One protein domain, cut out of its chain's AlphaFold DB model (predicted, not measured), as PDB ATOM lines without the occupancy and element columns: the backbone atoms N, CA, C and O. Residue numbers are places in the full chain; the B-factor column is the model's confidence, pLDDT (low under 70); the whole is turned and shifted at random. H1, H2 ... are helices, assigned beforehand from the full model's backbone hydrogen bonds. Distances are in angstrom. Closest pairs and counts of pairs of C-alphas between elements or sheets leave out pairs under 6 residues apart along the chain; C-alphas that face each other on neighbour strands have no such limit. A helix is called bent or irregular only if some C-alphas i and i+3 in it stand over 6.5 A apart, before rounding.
ATOM      1  N   GLU A 102     217.722 252.758 167.117       61.19
ATOM      2  CA  GLU A 102     217.091 251.477 166.805       61.19
ATOM      3  C   GLU A 102     216.227 251.551 165.555       61.19
ATOM      4  O   GLU A 102     216.348 250.663 164.721       61.19
ATOM      5  N   ALA A 103     215.446 252.618 165.359       62.34
ATOM      6  CA  ALA A 103     214.699 252.827 164.121       62.34
ATOM      7  C   ALA A 103     215.635 252.934 162.910       62.34
ATOM      8  O   ALA A 103     215.367 252.303 161.894       62.34
ATOM      9  N   LYS A 104     216.766 253.649 163.031       69.06
ATOM     10  CA  LYS A 104     217.784 253.706 161.968       69.06
ATOM     11  C   LYS A 104     218.399 252.341 161.670       69.06
ATOM     12  O   LYS A 104     218.511 251.986 160.507       69.06
ATOM     13  N   LEU A 105     218.758 251.562 162.695       68.31
ATOM     14  CA  LEU A 105     219.302 250.208 162.510       68.31
ATOM     15  C   LEU A 105     218.269 249.225 161.939       68.31
ATOM     16  O   LEU A 105     218.626 248.292 161.219       68.31
ATOM     17  N   LEU A 106     216.993 249.400 162.282       71.38
ATOM     18  CA  LEU A 106     215.906 248.559 161.793       71.38
ATOM     19  C   LEU A 106     215.592 248.889 160.329       71.38
ATOM     20  O   LEU A 106     215.524 247.971 159.517       71.38
ATOM     21  N   GLU A 107     215.526 250.178 159.983       80.94
ATOM     22  CA  GLU A 107     215.422 250.659 158.599       80.94
ATOM     23  C   GLU A 107     216.627 250.210 157.755       80.94
ATOM     24  O   GLU A 107     216.447 249.750 156.629       80.94
ATOM     25  N   GLU A 108     217.841 250.265 158.309       83.19
ATOM     26  CA  GLU A 108     219.052 249.752 157.659       83.19
ATOM     27  C   GLU A 108     218.940 248.240 157.412       83.19
ATOM     28  O   GLU A 108     219.142 247.783 156.294       83.19
ATOM     29  N   GLY A 109     218.521 247.451 158.406       85.75
ATOM     30  CA  GLY A 109     218.340 246.006 158.241       85.75
ATOM     31  C   GLY A 109     217.275 245.616 157.209       85.75
ATOM     32  O   GLY A 109     217.460 244.633 156.492       85.75
ATOM     33  N   GLU A 110     216.181 246.376 157.107       89.00
ATOM     34  CA  GLU A 110     215.171 246.191 156.057       89.00
ATOM     35  C   GLU A 110     215.728 246.551 154.673       89.00
ATOM     36  O   GLU A 110     215.533 245.796 153.718       89.00
ATOM     37  N   ALA A 111     216.483 247.648 154.569       89.69
ATOM     38  CA  ALA A 111     217.148 248.034 153.329       89.69
ATOM     39  C   ALA A 111     218.159 246.974 152.860       89.69
ATOM     40  O   ALA A 111     218.198 246.656 151.670       89.69
ATOM     41  N   GLU A 112     218.928 246.377 153.778       92.06
ATOM     42  CA  GLU A 112     219.871 245.308 153.430       92.06
ATOM     43  C   GLU A 112     219.173 243.995 153.059       92.06
ATOM     44  O   GLU A 112     219.661 243.269 152.190       92.06
ATOM     45  N   ALA A 113     218.002 243.700 153.634       91.25
ATOM     46  CA  ALA A 113     217.184 242.560 153.215       91.25
ATOM     47  C   ALA A 113     216.687 242.718 151.767       91.25
ATOM     48  O   ALA A 113     216.780 241.780 150.969       91.25
ATOM     49  N   GLU A 114     216.197 243.911 151.408       92.25
ATOM     50  CA  GLU A 114     215.810 244.227 150.028       92.25
ATOM     51  C   GLU A 114     217.010 244.148 149.078       92.25
ATOM     52  O   GLU A 114     216.894 243.616 147.974       92.25
ATOM     53  N   TRP A 115     218.178 244.639 149.503       94.00
ATOM     54  CA  TRP A 115     219.395 244.547 148.701       94.00
ATOM     55  C   TRP A 115     219.797 243.090 148.446       94.00
ATOM     56  O   TRP A 115     220.078 242.726 147.303       94.00
ATOM     57  N   LEU A 116     219.773 242.234 149.476       93.50
ATOM     58  CA  LEU A 116     220.068 240.803 149.341       93.50
ATOM     59  C   LEU A 116     219.080 240.118 148.389       93.50
ATOM     60  O   LEU A 116     219.479 239.256 147.608       93.50
ATOM     61  N   GLN A 117     217.809 240.522 148.400       92.88
ATOM     62  CA  GLN A 117     216.818 240.037 147.445       92.88
ATOM     63  C   GLN A 117     217.136 240.469 146.005       92.88
ATOM     64  O   GLN A 117     217.156 239.623 145.109       92.88
ATOM     65  N   ASP A 118     217.431 241.750 145.779       92.06
ATOM     66  CA  ASP A 118     217.737 242.299 144.450       92.06
ATOM     67  C   ASP A 118     219.061 241.766 143.881       92.06
ATOM     68  O   ASP A 118     219.205 241.615 142.667       92.06
ATOM     69  N   ALA A 119     220.019 241.429 144.748       92.94
ATOM     70  CA  ALA A 119     221.257 240.748 144.383       92.94
ATOM     71  C   ALA A 119     221.054 239.247 144.086       92.94
ATOM     72  O   ALA A 119     222.010 238.559 143.731       92.94
ATOM     73  N   GLY A 120     219.832 238.716 144.220       91.38
ATOM     74  CA  GLY A 120     219.548 237.290 144.040       91.38
ATOM     75  C   GLY A 120     220.159 236.406 145.133       91.38
ATOM     76  O   GLY A 120     220.384 235.221 144.913       91.38
ATOM     77  N   LEU A 121     220.438 236.986 146.301       91.56
ATOM     78  CA  LEU A 121     221.056 236.355 147.466       91.56
ATOM     79  C   LEU A 121     220.042 236.134 148.598       91.56
ATOM     80  O   LEU A 121     220.416 235.990 149.759       91.56
ATOM     81  N   SER A 122     218.745 236.093 148.278       89.88
ATOM     82  CA  SER A 122     217.675 235.915 149.267       89.88
ATOM     83  C   SER A 122     217.788 234.614 150.057       89.88
ATOM     84  O   SER A 122     217.322 234.547 151.192       89.88
ATOM     85  N   ASP A 123     218.401 233.584 149.477       86.56
ATOM     86  CA  ASP A 123     218.592 232.306 150.162       86.56
ATOM     87  C   ASP A 123     219.641 232.388 151.280       86.56
ATOM     88  O   ASP A 123     219.516 231.642 152.243       86.56
ATOM     89  N   LEU A 124     220.570 233.358 151.240       84.50
ATOM     90  CA  LEU A 124     221.490 233.632 152.358       84.50
ATOM     91  C   LEU A 124     220.754 234.125 153.612       84.50
ATOM     92  O   LEU A 124     221.274 234.016 154.717       84.50
ATOM     93  N   MET A 125     219.560 234.710 153.447       82.69
ATOM     94  CA  MET A 125     218.756 235.190 154.574       82.69
ATOM     95  C   MET A 125     218.014 234.061 155.292       82.69
ATOM     96  O   MET A 125     217.629 234.224 156.455       82.69
ATOM     97  N   LYS A 126     217.770 232.937 154.605       80.81
ATOM     98  CA  LYS A 126     217.186 231.745 155.222       80.81
ATOM     99  C   LYS A 126     218.276 231.062 156.040       80.81
ATOM    100  O   LYS A 126     219.422 231.016 155.609       80.81
ATOM    101  N   ASP A 127     217.906 230.516 157.194       65.94
ATOM    102  CA  ASP A 127     218.805 229.780 158.094       65.94
ATOM    103  C   ASP A 127     219.194 228.412 157.495       65.94
ATOM    104  O   ASP A 127     218.899 227.356 158.048       65.94
ATOM    105  N   HIS A 128     219.790 228.425 156.305       58.97
ATOM    106  CA  HIS A 128     220.323 227.254 155.627       58.97
ATOM    107  C   HIS A 128     221.778 227.026 156.045       58.97
ATOM    108  O   HIS A 128     222.457 227.946 156.499       58.97
ATOM    109  N   GLU A 129     222.248 225.788 155.876       64.25
ATOM    110  CA  GLU A 129     223.607 225.346 156.208       64.25
ATOM    111  C   GLU A 129     224.676 226.381 155.816       64.25
ATOM    112  O   GLU A 129     224.854 226.683 154.631       64.25
ATOM    113  N   GLU A 130     225.421 226.879 156.810       68.75
ATOM    114  CA  GLU A 130     226.504 227.866 156.656       68.75
ATOM    115  C   GLU A 130     227.489 227.479 155.533       68.75
ATOM    116  O   GLU A 130     228.025 228.336 154.828       68.75
ATOM    117  N   ASN A 131     227.651 226.175 155.289       72.12
ATOM    118  CA  ASN A 131     228.435 225.586 154.208       72.12
ATOM    119  C   ASN A 131     228.034 226.082 152.808       72.12
ATOM    120  O   ASN A 131     228.909 226.408 152.006       72.12
ATOM    121  N   SER A 132     226.735 226.174 152.504       74.81
ATOM    122  CA  SER A 132     226.251 226.649 151.197       74.81
ATOM    123  C   SER A 132     226.599 228.125 150.979       74.81
ATOM    124  O   SER A 132     226.990 228.528 149.880       74.81
ATOM    125  N   ASN A 133     226.541 228.922 152.049       79.00
ATOM    126  CA  ASN A 133     226.863 230.347 152.018       79.00
ATOM    127  C   ASN A 133     228.356 230.562 151.738       79.00
ATOM    128  O   ASN A 133     228.723 231.409 150.922       79.00
ATOM    129  N   ILE A 134     229.215 229.745 152.355       82.44
ATOM    130  CA  ILE A 134     230.670 229.775 152.142       82.44
ATOM    131  C   ILE A 134     231.014 229.460 150.681       82.44
ATOM    132  O   ILE A 134     231.823 230.166 150.076       82.44
ATOM    133  N   VAL A 135     230.376 228.442 150.089       86.44
ATOM    134  CA  VAL A 135     230.598 228.080 148.679       86.44
ATOM    135  C   VAL A 135     230.211 229.236 147.758       86.44
ATOM    136  O   VAL A 135     230.993 229.594 146.880       86.44
ATOM    137  N   LEU A 136     229.063 229.878 147.979       86.50
ATOM    138  CA  LEU A 136     228.632 231.007 147.154       86.50
ATOM    139  C   LEU A 136     229.593 232.197 147.253       86.50
ATOM    140  O   LEU A 136     230.039 232.712 146.227       86.50
ATOM    141  N   LEU A 137     229.967 232.603 148.469       88.50
ATOM    142  CA  LEU A 137     230.905 233.711 148.681       88.50
ATOM    143  C   LEU A 137     232.293 233.420 148.098       88.50
ATOM    144  O   LEU A 137     232.961 234.346 147.647       88.50
ATOM    145  N   SER A 138     232.710 232.150 148.041       90.12
ATOM    146  CA  SER A 138     233.985 231.751 147.429       90.12
ATOM    147  C   SER A 138     234.036 231.942 145.906       90.12
ATOM    148  O   SER A 138     235.124 232.003 145.338       90.12
ATOM    149  N   THR A 139     232.880 232.072 145.242       92.44
ATOM    150  CA  THR A 139     232.806 232.371 143.798       92.44
ATOM    151  C   THR A 139     232.972 233.856 143.474       92.44
ATOM    152  O   THR A 139     233.184 234.210 142.314       92.44
ATOM    153  N   LEU A 140     232.870 234.725 144.483       94.19
ATOM    154  CA  LEU A 140     232.975 236.172 144.338       94.19
ATOM    155  C   LEU A 140     234.415 236.643 144.546       94.19
ATOM    156  O   LEU A 140     235.220 235.998 145.219       94.19
ATOM    157  N   THR A 141     234.736 237.822 144.011       94.44
ATOM    158  CA  THR A 141     236.019 238.465 144.319       94.44
ATOM    159  C   THR A 141     236.093 238.872 145.790       94.44
ATOM    160  O   THR A 141     235.078 238.974 146.485       94.44
ATOM    161  N   LYS A 142     237.298 239.159 146.299       95.00
ATOM    162  CA  LYS A 142     237.481 239.457 147.730       95.00
ATOM    163  C   LYS A 142     236.667 240.674 148.181       95.00
ATOM    164  O   LYS A 142     236.119 240.686 149.282       95.00
ATOM    165  N   THR A 143     236.605 241.704 147.343       95.88
ATOM    166  CA  THR A 143     235.847 242.937 147.604       95.88
ATOM    167  C   THR A 143     234.345 242.706 147.517       95.88
ATOM    168  O   THR A 143     233.612 243.197 148.373       95.88
ATOM    169  N   GLN A 144     233.892 241.915 146.544       96.50
ATOM    170  CA  GLN A 144     232.487 241.535 146.394       96.50
ATOM    171  C   GLN A 144     231.999 240.689 147.574       96.50
ATOM    172  O   GLN A 144     230.988 241.026 148.185       96.50
ATOM    173  N   ALA A 145     232.745 239.649 147.961       96.31
ATOM    174  CA  ALA A 145     232.417 238.810 149.112       96.31
ATOM    175  C   ALA A 145     232.355 239.631 150.411       96.31
ATOM    176  O   ALA A 145     231.412 239.501 151.185       96.31
ATOM    177  N   ALA A 146     233.310 240.544 150.624       95.31
ATOM    178  CA  ALA A 146     233.300 241.446 151.775       95.31
ATOM    179  C   ALA A 146     232.133 242.450 151.748       95.31
ATOM    180  O   ALA A 146     231.659 242.883 152.800       95.31
ATOM    181  N   ALA A 147     231.676 242.865 150.564       95.62
ATOM    182  CA  ALA A 147     230.478 243.682 150.428       95.62
ATOM    183  C   ALA A 147     229.228 242.889 150.818       95.62
ATOM    184  O   ALA A 147     228.491 243.361 151.679       95.62
ATOM    185  N   VAL A 148     229.039 241.683 150.272       95.38
ATOM    186  CA  VAL A 148     227.905 240.802 150.604       95.38
ATOM    187  C   VAL A 148     227.883 240.456 152.095       95.38
ATOM    188  O   VAL A 148     226.845 240.603 152.734       95.38
ATOM    189  N   GLN A 149     229.027 240.066 152.669       93.75
ATOM    190  CA  GLN A 149     229.121 239.699 154.084       93.75
ATOM    191  C   GLN A 149     228.689 240.845 154.999       93.75
ATOM    192  O   GLN A 149     227.917 240.625 155.924       93.75
ATOM    193  N   ARG A 150     229.105 242.085 154.711       93.06
ATOM    194  CA  ARG A 150     228.680 243.249 155.506       93.06
ATOM    195  C   ARG A 150     227.166 243.439 155.506       93.06
ATOM    196  O   ARG A 150     226.607 243.718 156.558       93.06
ATOM    197  N   ARG A 151     226.501 243.247 154.362       93.19
ATOM    198  CA  ARG A 151     225.034 243.356 154.270       93.19
ATOM    199  C   ARG A 151     224.352 242.254 155.054       93.19
ATOM    200  O   ARG A 151     223.412 242.518 155.797       93.19
ATOM    201  N   LEU A 152     224.863 241.031 154.928       92.44
ATOM    202  CA  LEU A 152     224.367 239.887 155.682       92.44
ATOM    203  C   LEU A 152     224.535 240.089 157.195       92.44
ATOM    204  O   LEU A 152     223.613 239.792 157.956       92.44
ATOM    205  N   ASP A 153     225.666 240.640 157.636       91.19
ATOM    206  CA  ASP A 153     225.936 240.949 159.041       91.19
ATOM    207  C   ASP A 153     224.992 242.036 159.564       91.19
ATOM    208  O   ASP A 153     224.417 241.879 160.645       91.19
ATOM    209  N   THR A 154     224.788 243.114 158.802       91.44
ATOM    210  CA  THR A 154     223.849 244.195 159.143       91.44
ATOM    211  C   THR A 154     222.414 243.674 159.238       91.44
ATOM    212  O   THR A 154     221.747 243.890 160.255       91.44
ATOM    213  N   TYR A 155     221.965 242.899 158.246       90.94
ATOM    214  CA  TYR A 155     220.665 242.228 158.257       90.94
ATOM    215  C   TYR A 155     220.502 241.317 159.486       90.94
ATOM    216  O   TYR A 155     219.538 241.439 160.246       90.94
ATOM    217  N   THR A 156     221.476 240.439 159.736       89.25
ATOM    218  CA  THR A 156     221.435 239.474 160.846       89.25
ATOM    219  C   THR A 156     221.458 240.179 162.201       89.25
ATOM    220  O   THR A 156     220.733 239.785 163.118       89.25
ATOM    221  N   ARG A 157     222.251 241.249 162.345       88.12
ATOM    222  CA  ARG A 157     222.308 242.078 163.556       88.12
ATOM    223  C   ARG A 157     220.959 242.740 163.836       88.12
ATOM    224  O   ARG A 157     220.492 242.676 164.975       88.12
ATOM    225  N   SER A 158     220.321 243.314 162.816       86.44
ATOM    226  CA  SER A 158     218.982 243.905 162.927       86.44
ATOM    227  C   SER A 158     217.934 242.857 163.324       86.44
ATOM    228  O   SER A 158     217.186 243.047 164.288       86.44
ATOM    229  N   ARG A 159     217.962 241.676 162.690       82.88
ATOM    230  CA  ARG A 159     217.044 240.566 162.996       82.88
ATOM    231  C   ARG A 159     217.190 240.058 164.431       82.88
ATOM    232  O   ARG A 159     216.194 239.859 165.122       82.88
ATOM    233  N   ARG A 160     218.429 239.887 164.910       82.44
ATOM    234  CA  ARG A 160     218.705 239.482 166.300       82.44
ATOM    235  C   ARG A 160     218.196 240.511 167.304       82.44
ATOM    236  O   ARG A 160     217.716 240.109 168.355       82.44
ATOM    237  N   LYS A 161     218.283 241.811 166.999       78.44
ATOM    238  CA  LYS A 161     217.776 242.876 167.878       78.44
ATOM    239  C   LYS A 161     216.244 242.888 167.928       78.44
ATOM    240  O   LYS A 161     215.695 242.941 169.020       78.44
ATOM    241  N   LYS A 162     215.576 242.723 166.779       76.31
ATOM    242  CA  LYS A 162     214.107 242.616 166.679       76.31
ATOM    243  C   LYS A 162     213.534 241.407 167.428       76.31
ATOM    244  O   LYS A 162     212.443 241.491 167.976       76.31
ATOM    245  N   MET A 280     221.312 236.712 131.146       93.94
ATOM    246  CA  MET A 280     220.753 238.061 131.239       93.94
ATOM    247  C   MET A 280     220.043 238.329 132.572       93.94
ATOM    248  O   MET A 280     220.009 239.474 133.012       93.94
ATOM    249  N   LYS A 281     219.516 237.298 133.251       91.62
ATOM    250  CA  LYS A 281     218.959 237.437 134.609       91.62
ATOM    251  C   LYS A 281     220.035 237.599 135.688       91.62
ATOM    252  O   LYS A 281     219.750 238.195 136.719       91.62
ATOM    253  N   LYS A 282     221.251 237.094 135.458       92.00
ATOM    254  CA  LYS A 282     222.388 237.173 136.396       92.00
ATOM    255  C   LYS A 282     223.189 238.468 136.251       92.00
ATOM    256  O   LYS A 282     223.842 238.897 137.192       92.00
ATOM    257  N   ILE A 283     223.167 239.109 135.083       93.06
ATOM    258  CA  ILE A 283     223.933 240.348 134.865       93.06
ATOM    259  C   ILE A 283     223.535 241.456 135.852       93.06
ATOM    260  O   ILE A 283     224.440 242.033 136.452       93.06
ATOM    261  N   PRO A 284     222.238 241.766 136.072       93.25
ATOM    262  CA  PRO A 284     221.852 242.809 137.017       93.25
ATOM    263  C   PRO A 284     222.317 242.513 138.442       93.25
ATOM    264  O   PRO A 284     222.764 243.427 139.128       93.25
ATOM    265  N   THR A 285     222.260 241.248 138.868       94.44
ATOM    266  CA  THR A 285     222.659 240.849 140.222       94.44
ATOM    267  C   THR A 285     224.167 240.989 140.422       94.44
ATOM    268  O   THR A 285     224.605 241.630 141.375       94.44
ATOM    269  N   LEU A 286     224.974 240.491 139.479       93.81
ATOM    270  CA  LEU A 286     226.432 240.644 139.504       93.81
ATOM    271  C   LEU A 286     226.858 242.114 139.411       93.81
ATOM    272  O   LEU A 286     227.758 242.543 140.130       93.81
ATOM    273  N   ALA A 287     226.193 242.904 138.564       94.94
ATOM    274  CA  ALA A 287     226.455 244.334 138.441       94.94
ATOM    275  C   ALA A 287     226.114 245.092 139.731       94.94
ATOM    276  O   ALA A 287     226.862 245.984 140.123       94.94
ATOM    277  N   LEU A 288     225.020 244.728 140.409       95.31
ATOM    278  CA  LEU A 288     224.649 245.312 141.696       95.31
ATOM    279  C   LEU A 288     225.682 244.984 142.777       95.31
ATOM    280  O   LEU A 288     226.099 245.888 143.503       95.31
ATOM    281  N   ILE A 289     226.131 243.727 142.860       96.06
ATOM    282  CA  ILE A 289     227.181 243.304 143.799       96.06
ATOM    283  C   ILE A 289     228.468 244.094 143.542       96.06
ATOM    284  O   ILE A 289     229.037 244.667 144.472       96.06
ATOM    285  N   GLU A 290     228.900 244.182 142.284       96.06
ATOM    286  CA  GLU A 290     230.135 244.873 141.917       96.06
ATOM    287  C   GLU A 290     230.065 246.385 142.158       96.06
ATOM    288  O   GLU A 290     230.997 246.966 142.717       96.06
ATOM    289  N   LEU A 291     228.952 247.028 141.793       95.50
ATOM    290  CA  LEU A 291     228.729 248.449 142.053       95.50
ATOM    291  C   LEU A 291     228.744 248.742 143.553       95.50
ATOM    292  O   LEU A 291     229.369 249.706 143.987       95.50
ATOM    293  N   THR A 292     228.086 247.896 144.345       95.31
ATOM    294  CA  THR A 292     228.030 248.042 145.802       95.31
ATOM    295  C   THR A 292     229.420 247.886 146.414       95.31
ATOM    296  O   THR A 292     229.847 248.735 147.194       95.31
ATOM    297  N   ALA A 293     230.172 246.863 145.995       96.69
ATOM    298  CA  ALA A 293     231.549 246.663 146.427       96.69
ATOM    299  C   ALA A 293     232.448 247.850 146.060       96.69
ATOM    300  O   ALA A 293     233.270 248.274 146.866       96.69
ATOM    301  N   LEU A 294     232.284 248.427 144.868       95.44
ATOM    302  CA  LEU A 294     233.028 249.615 144.457       95.44
ATOM    303  C   LEU A 294     232.656 250.841 145.305       95.44
ATOM    304  O   LEU A 294     233.545 251.548 145.778       95.44
ATOM    305  N   CYS A 295     231.362 251.076 145.527       95.00
ATOM    306  CA  CYS A 295     230.864 252.152 146.379       95.00
ATOM    307  C   CYS A 295     231.453 252.066 147.789       95.00
ATOM    308  O   CYS A 295     231.952 253.065 148.300       95.00
ATOM    309  N   ASP A 296     231.501 250.870 148.370       94.50
ATOM    310  CA  ASP A 296     232.095 250.654 149.686       94.50
ATOM    311  C   ASP A 296     233.574 251.016 149.760       94.50
ATOM    312  O   ASP A 296     234.027 251.593 150.745       94.50
ATOM    313  N   ILE A 297     234.332 250.649 148.727       94.62
ATOM    314  CA  ILE A 297     235.762 250.937 148.649       94.62
ATOM    315  C   ILE A 297     235.997 252.447 148.547       94.62
ATOM    316  O   ILE A 297     236.916 252.966 149.173       94.62
ATOM    317  N   VAL A 298     235.154 253.159 147.794       92.56
ATOM    318  CA  VAL A 298     235.251 254.618 147.610       92.56
ATOM    319  C   VAL A 298     234.602 255.397 148.771       92.56
ATOM    320  O   VAL A 298     234.797 256.605 148.880       92.56
ATOM    321  N   GLY A 299     233.864 254.732 149.665       90.62
ATOM    322  CA  GLY A 299     233.137 255.377 150.762       90.62
ATOM    323  C   GLY A 299     231.872 256.113 150.308       90.62
ATOM    324  O   GLY A 299     231.482 257.108 150.916       90.62
ATOM    325  N   LEU A 300     231.247 255.658 149.220       91.88
ATOM    326  CA  LEU A 300     229.979 256.179 148.718       91.88
ATOM    327  C   LEU A 300     228.815 255.336 149.236       91.88
ATOM    328  O   LEU A 300     228.808 254.115 149.103       91.88
ATOM    329  N   GLU A 301     227.796 256.001 149.767       86.56
ATOM    330  CA  GLU A 301     226.559 255.346 150.177       86.56
ATOM    331  C   GLU A 301     225.656 255.114 148.955       86.56
ATOM    332  O   GLU A 301     225.227 256.060 148.283       86.56
ATOM    333  N   LEU A 302     225.350 253.848 148.660       83.12
ATOM    334  CA  LEU A 302     224.425 253.488 147.589       83.12
ATOM    335  C   LEU A 302     222.982 253.580 148.101       83.12
ATOM    336  O   LEU A 302     222.425 252.613 148.612       83.12
TER     337      LEU A 302
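Overview. This is residues 102 to 162 and 280 to 302 of the 374 residues of a protein of Micrurus lemniscatus lemniscatus (UniProt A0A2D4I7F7). The long helix H4 runs through the middle; H1 crosses it as a slanting X near Gly 109 and Tyr 155, and H5 crosses the other part of H4, at residues 143 to 148, nearly at a right angle. Between H1 and H4 the chain swings out in a loop that holds the short H2 and H3, and residues 126 to 131 of this loop stick out. The printed part has 84 residues with five named helices, H1 to H5 in order along the chain, and no named strand, an all helix domain. It is compact, with a radius of gyration of the C-alphas of 12.6 A and spans of 35 by 32 by 23 A.

Along the chain. H1, residues 102 to 118, begins with C-alpha 102 at (217.091, 251.477, 166.805) and is 24.2 A long from first to last C-alpha. H2 is residues 122 to 125 and H3 residues 130 to 138. H4, residues 142 to 162, is the longest by residues and measures 30.3 A, from C-alpha 142 at (237.481, 239.457, 147.730). H5, residues 280 to 298, measures 27.4 A and ends with C-alpha 298 at (235.251, 254.618, 147.610); it is irregular, but only just, with C-alphas 281 and 284 6.6 A apart.

Arrangement. H4 is the hub and touches H1, H3 and H5. H1 and H4 run opposite ways at a steep tilt of 48 degrees; their closest C-alphas, of Gly 109 and Tyr 155, are 4.4 A apart. H1 touches H2 with residues 113 to 116 alone, closest at the C-alphas of Leu 116 and Ser 122, 5.4 A. H2 is close to H4 but not clearly touching it, with the closest C-alphas, of Met 125 and Leu 152, 7.4 A apart. H3 and H4 form a helical hairpin: they only just touch, with 3 pairs of C-alphas within 8 A, the closest of Leu 137 and Ala 145 at 5.3 A, and run opposite ways at a shallow tilt of 33 degrees, only just short of steep. H4 touches H5 with residues 143 to 148 alone, about perpendicular at 87 degrees, closest at the C-alphas of Ala 147 and Ala 293, 5.1 A. H1 and H5 are close but not clearly touching: the closest C-alphas, of Asp 118 and Thr 285, are 6.6 A apart. H3 and H5 are apart. The helix packing is mostly crossed, but only just: of the 3 pairs of helices that touch and have a tilt, H2 being too short for one, 1 is at a shallow tilt. Every O i to N i+4 pair is within hydrogen-bond range in H1, H3 and H4, and 13 of 15 are in H5; H2 is too short for such a pair, and its one O i to N i+3 pair is within range.

Size, cuts and confidence. The two C-alphas farthest apart, of Glu 102 and Met 280, are 38.2 A apart. Residues 163 to 279 are not printed, and C-alphas 162 and 280 across this cut are 36.3 A apart. The links H1 to H2, H2 to H3 and H3 to H4 are tight. The mean pLDDT of the printed part is 87.6, with residues 102 to 105 and 127 to 130 under 70.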